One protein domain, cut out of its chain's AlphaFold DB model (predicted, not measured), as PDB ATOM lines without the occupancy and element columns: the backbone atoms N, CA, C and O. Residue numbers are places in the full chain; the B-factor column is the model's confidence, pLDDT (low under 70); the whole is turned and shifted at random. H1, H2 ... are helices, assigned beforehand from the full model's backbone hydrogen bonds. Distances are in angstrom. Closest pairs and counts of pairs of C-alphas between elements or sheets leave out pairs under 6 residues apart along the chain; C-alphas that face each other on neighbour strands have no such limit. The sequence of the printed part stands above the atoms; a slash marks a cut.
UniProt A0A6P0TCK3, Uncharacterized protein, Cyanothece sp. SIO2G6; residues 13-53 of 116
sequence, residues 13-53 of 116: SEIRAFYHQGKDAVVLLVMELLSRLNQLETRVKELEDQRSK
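AT A GLANCE: This is residues 13 to 53 of the 116 residues of an uncharacterized protein of Cyanothece sp. SIO2G6 (UniProt A0A6P0TCK3). One long helix, H2, makes the long axis, and a short helix, H1, folds back at its first end, so that the two meet in a lopsided V; most of H2 sticks out with nothing beside it. The printed part has 41 residues with two named helices, H1 then H2, and no named strand: all helix. It is extended, a rod spanning 49 by 18 by 5 A, with a radius of gyration of the C-alphas of 15.5 A.

IN THESE COORDINATES: H1 runs from Ser 13, C-alpha at (231.515, 183.570, 176.447), to Gln 21. H2, residues 23 to 52, is 43.1 A long from its first C-alpha to its last, at (203.162, 162.872, 198.803).

HOW THE PARTS SIT: A tight link of one residue, Gly 22, joins H1 to H2. The helices touch only at the corner by this link, H2 with residues 25 to 26 alone; their closest C-alphas, of Phe 18 and Ala 25, are 6.0 A apart. They run opposite ways at a steep tilt of 49 degrees. In H1 and H2 every O i to N i+4 pair is within hydrogen-bond range.

THE WHOLE: The C-alphas farthest apart, of His 20 and Lys 53, are 48.7 A apart. Residues 30 to 53, of which 30 to 52 belong to H2, stand free. The printed part has no cut, and no printed residue has a pLDDT under 70.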
ATOM      1  N   SER A  13     230.224 182.893 176.294       87.81
ATOM      2  CA  SER A  13     231.515 183.570 176.447       87.81
ATOM      3  C   SER A  13     232.262 183.182 177.722       87.81
ATOM      4  O   SER A  13     233.480 183.019 177.679       87.81
ATOM      5  N   GLU A  14     231.559 183.005 178.841       88.31
ATOM      6  CA  GLU A  14     232.176 182.603 180.112       88.31
ATOM      7  C   GLU A  14     232.648 181.156 180.038       88.31
ATOM      8  O   GLU A  14     233.773 180.843 180.424       88.31
ATOM      9  N   ILE A  15     231.832 180.285 179.444       88.94
ATOM     10  CA  ILE A  15     232.197 178.892 179.188       88.94
ATOM     11  C   ILE A  15     233.470 178.828 178.331       88.94
ATOM     12  O   ILE A  15     234.420 178.125 178.679       88.94
ATOM     13  N   ARG A  16     233.540 179.609 177.244       91.12
ATOM     14  CA  ARG A  16     234.743 179.708 176.398       91.12
ATOM     15  C   ARG A  16     235.958 180.228 177.173       91.12
ATOM     16  O   ARG A  16     237.055 179.717 176.966       91.12
ATOM     17  N   ALA A  17     235.785 181.179 178.092       90.75
ATOM     18  CA  ALA A  17     236.872 181.660 178.945       90.75
ATOM     19  C   ALA A  17     237.448 180.544 179.838       90.75
ATOM     20  O   ALA A  17     238.669 180.392 179.902       90.75
ATOM     21  N   PHE A  18     236.600 179.698 180.439       89.94
ATOM     22  CA  PHE A  18     237.061 178.524 181.194       89.94
ATOM     23  C   PHE A  18     237.812 177.519 180.311       89.94
ATOM     24  O   PHE A  18     238.843 176.994 180.729       89.94
ATOM     25  N   TYR A  19     237.360 177.296 179.072       91.12
ATOM     26  CA  TYR A  19     238.092 176.462 178.110       91.12
ATOM     27  C   TYR A  19     239.479 177.027 177.779       91.12
ATOM     28  O   TYR A  19     240.446 176.268 177.713       91.12
ATOM     29  N   HIS A  20     239.600 178.347 177.612       93.19
ATOM     30  CA  HIS A  20     240.890 179.003 177.385       93.19
ATOM     31  C   HIS A  20     241.816 178.937 178.605       93.19
ATOM     32  O   HIS A  20     243.034 178.886 178.441       93.19
ATOM     33  N   GLN A  21     241.255 178.896 179.815       91.75
ATOM     34  CA  GLN A  21     242.013 178.765 181.058       91.75
ATOM     35  C   GLN A  21     242.616 177.363 181.252       91.75
ATOM     36  O   GLN A  21     243.572 177.199 182.010       91.75
ATOM     37  N   GLY A  22     242.108 176.368 180.523       94.44
ATOM     38  CA  GLY A  22     242.690 175.037 180.414       94.44
ATOM     39  C   GLY A  22     241.768 173.925 180.904       94.44
ATOM     40  O   GLY A  22     240.706 174.146 181.480       94.44
ATOM     41  N   LYS A  23     242.205 172.683 180.674       91.75
ATOM     42  CA  LYS A  23     241.416 171.474 180.957       91.75
ATOM     43  C   LYS A  23     241.006 171.341 182.430       91.75
ATOM     44  O   LYS A  23     239.886 170.925 182.706       91.75
ATOM     45  N   ASP A  24     241.876 171.726 183.363       93.44
ATOM     46  CA  ASP A  24     241.633 171.531 184.796       93.44
ATOM     47  C   ASP A  24     240.504 172.444 185.301       93.44
ATOM     48  O   ASP A  24     239.675 172.021 186.103       93.44
ATOM     49  N   ALA A  25     240.402 173.665 184.762       92.00
ATOM     50  CA  ALA A  25     239.320 174.597 185.081       92.00
ATOM     51  C   ALA A  25     237.951 174.064 184.624       92.00
ATOM     52  O   ALA A  25     236.965 174.169 185.353       92.00
ATOM     53  N   VAL A  26     237.900 173.432 183.447       91.94
ATOM     54  CA  VAL A  26     236.679 172.803 182.924       91.94
ATOM     55  C   VAL A  26     236.264 171.614 183.788       91.94
ATOM     56  O   VAL A  26     235.087 171.474 184.110       91.94
ATOM     57  N   VAL A  27     237.219 170.777 184.207       93.62
ATOM     58  CA  VAL A  27     236.935 169.637 185.093       93.62
ATOM     59  C   VAL A  27     236.345 170.116 186.421       93.62
ATOM     60  O   VAL A  27     235.327 169.581 186.852       93.62
ATOM     61  N   LEU A  28     236.924 171.154 187.035       94.31
ATOM     62  CA  LEU A  28     236.402 171.733 188.277       94.31
ATOM     63  C   LEU A  28     234.979 172.280 188.108       94.31
ATOM     64  O   LEU A  28     234.113 171.974 188.928       94.31
ATOM     65  N   LEU A  29     234.722 173.019 187.023       91.88
ATOM     66  CA  LEU A  29     233.391 173.539 186.701       91.88
ATOM     67  C   LEU A  29     232.365 172.402 186.580       91.88
ATOM     68  O   LEU A  29     231.295 172.463 187.182       91.88
ATOM     69  N   VAL A  30     232.693 171.339 185.838       92.75
ATOM     70  CA  VAL A  30     231.798 170.187 185.652       92.75
ATOM     71  C   VAL A  30     231.543 169.464 186.974       92.75
ATOM     72  O   VAL A  30     230.396 169.136 187.276       92.75
ATOM     73  N   MET A  31     232.577 169.246 187.789       95.56
ATOM     74  CA  MET A  31     232.422 168.613 189.103       95.56
ATOM     75  C   MET A  31     231.518 169.431 190.030       95.56
ATOM     76  O   MET A  31     230.658 168.867 190.711       95.56
ATOM     77  N   GLU A  32     231.675 170.754 190.042       92.25
ATOM     78  CA  GLU A  32     230.830 171.638 190.840       92.25
ATOM     79  C   GLU A  32     229.372 171.613 190.363       92.25
ATOM     80  O   GLU A  32     228.456 171.484 191.181       92.25
ATOM     81  N   LEU A  33     229.146 171.676 189.048       92.75
ATOM     82  CA  LEU A  33     227.806 171.600 188.466       92.75
ATOM     83  C   LEU A  33     227.119 170.273 188.803       92.75
ATOM     84  O   LEU A  33     225.971 170.282 189.244       92.75
ATOM     85  N   LEU A  34     227.823 169.145 188.680       95.19
ATOM     86  CA  LEU A  34     227.295 167.829 189.056       95.19
ATOM     87  C   LEU A  34     226.958 167.747 190.550       95.19
ATOM     88  O   LEU A  34     225.916 167.211 190.921       95.19
ATOM     89  N   SER A  35     227.805 168.306 191.417       95.19
ATOM     90  CA  SER A  35     227.540 168.359 192.859       95.19
ATOM     91  C   SER A  35     226.259 169.142 193.171       95.19
ATOM     92  O   SER A  35     225.392 168.656 193.901       95.19
ATOM     93  N   ARG A  36     226.089 170.321 192.561       92.75
ATOM     94  CA  ARG A  36     224.879 171.140 192.725       92.75
ATOM     95  C   ARG A  36     223.635 170.448 192.170       92.75
ATOM     96  O   ARG A  36     222.593 170.502 192.819       92.75
ATOM     97  N   LEU A  37     223.738 169.776 191.022       94.62
ATOM     98  CA  LEU A  37     222.636 168.998 190.449       94.62
ATOM     99  C   LEU A  37     222.191 167.880 191.396       94.62
ATOM    100  O   LEU A  37     221.018 167.831 191.746       94.62
ATOM    101  N   ASN A  38     223.119 167.070 191.912       95.19
ATOM    102  CA  ASN A  38     222.796 166.002 192.865       95.19
ATOM    103  C   ASN A  38     222.121 166.535 194.143       95.19
ATOM    104  O   ASN A  38     221.178 165.931 194.665       95.19
ATOM    105  N   GLN A  39     222.579 167.680 194.659       94.31
ATOM    106  CA  GLN A  39     221.958 168.331 195.818       94.31
ATOM    107  C   GLN A  39     220.534 168.807 195.513       94.31
ATOM    108  O   GLN A  39     219.634 168.633 196.336       94.31
ATOM    109  N   LEU A  40     220.322 169.399 194.335       93.94
ATOM    110  CA  LEU A  40     219.005 169.848 193.892       93.94
ATOM    111  C   LEU A  40     218.059 168.669 193.681       93.94
ATOM    112  O   LEU A  40     216.950 168.712 194.195       93.94
ATOM    113  N   GLU A  41     218.497 167.605 193.011       95.00
ATOM    114  CA  GLU A  41     217.712 166.382 192.818       95.00
ATOM    115  C   GLU A  41     217.308 165.755 194.153       95.00
ATOM    116  O   GLU A  41     216.142 165.410 194.352       95.00
ATOM    117  N   THR A  42     218.242 165.682 195.106       94.75
ATOM    118  CA  THR A  42     217.959 165.180 196.458       94.75
ATOM    119  C   THR A  42     216.901 166.036 197.145       94.75
ATOM    120  O   THR A  42     215.912 165.514 197.657       94.75
ATOM    121  N   ARG A  43     217.056 167.362 197.106       95.94
ATOM    122  CA  ARG A  43     216.111 168.293 197.727       95.94
ATOM    123  C   ARG A  43     214.737 168.249 197.058       95.94
ATOM    124  O   ARG A  43     213.725 168.312 197.747       95.94
ATOM    125  N   VAL A  44     214.688 168.149 195.730       95.38
ATOM    126  CA  VAL A  44     213.437 168.001 194.973       95.38
ATOM    127  C   VAL A  44     212.740 166.717 195.391       95.38
ATOM    128  O   VAL A  44     211.577 166.773 195.779       95.38
ATOM    129  N   LYS A  45     213.462 165.593 195.431       93.62
ATOM    130  CA  LYS A  45     212.919 164.313 195.885       93.62
ATOM    131  C   LYS A  45     212.383 164.387 197.316       93.62
ATOM    132  O   LYS A  45     211.273 163.941 197.577       93.62
ATOM    133  N   GLU A  46     213.120 165.001 198.240       91.62
ATOM    134  CA  GLU A  46     212.659 165.202 199.619       91.62
ATOM    135  C   GLU A  46     211.381 166.045 199.693       91.62
ATOM    136  O   GLU A  46     210.472 165.728 200.462       91.62
ATOM    137  N   LEU A  47     211.291 167.118 198.903       92.19
ATOM    138  CA  LEU A  47     210.107 167.977 198.846       92.19
ATOM    139  C   LEU A  47     208.908 167.251 198.228       92.19
ATOM    140  O   LEU A  47     207.783 167.381 198.718       92.19
ATOM    141  N   GLU A  48     209.131 166.460 197.182       91.69
ATOM    142  CA  GLU A  48     208.115 165.608 196.565       91.69
ATOM    143  C   GLU A  48     207.622 164.529 197.538       91.69
ATOM    144  O   GLU A  48     206.411 164.343 197.688       91.69
ATOM    145  N   ASP A  49     208.530 163.896 198.283       87.81
ATOM    146  CA  ASP A  49     208.214 162.928 199.337       87.81
ATOM    147  C   ASP A  49     207.449 163.569 200.503       87.81
ATOM    148  O   ASP A  49     206.546 162.965 201.086       87.81
ATOM    149  N   GLN A  50     207.784 164.806 200.873       84.69
ATOM    150  CA  GLN A  50     207.029 165.561 201.872       84.69
ATOM    151  C   GLN A  50     205.616 165.876 201.380       84.69
ATOM    152  O   GLN A  50     204.667 165.770 202.157       84.69
ATOM    153  N   ARG A  51     205.468 166.225 200.097       82.00
ATOM    154  CA  ARG A  51     204.179 166.538 199.474       82.00
ATOM    155  C   ARG A  51     203.301 165.298 199.273       82.00
ATOM    156  O   ARG A  51     202.079 165.411 199.343       82.00
ATOM    157  N   SER A  52     203.892 164.132 199.016       81.38
ATOM    158  CA  SER A  52     203.162 162.872 198.803       81.38
ATOM    159  C   SER A  52     202.633 162.249 200.106       81.38
ATOM    160  O   SER A  52     201.653 161.493 200.093       81.38
ATOM    161  N   LYS A  53     203.237 162.592 201.251       78.12
ATOM    162  CA  LYS A  53     202.794 162.165 202.585       78.12
ATOM    163  C   LYS A  53     201.542 162.931 203.016       78.12
ATOM    164  O   LYS A  53     201.582 164.137 203.226       78.12
TER     165      LYS A  53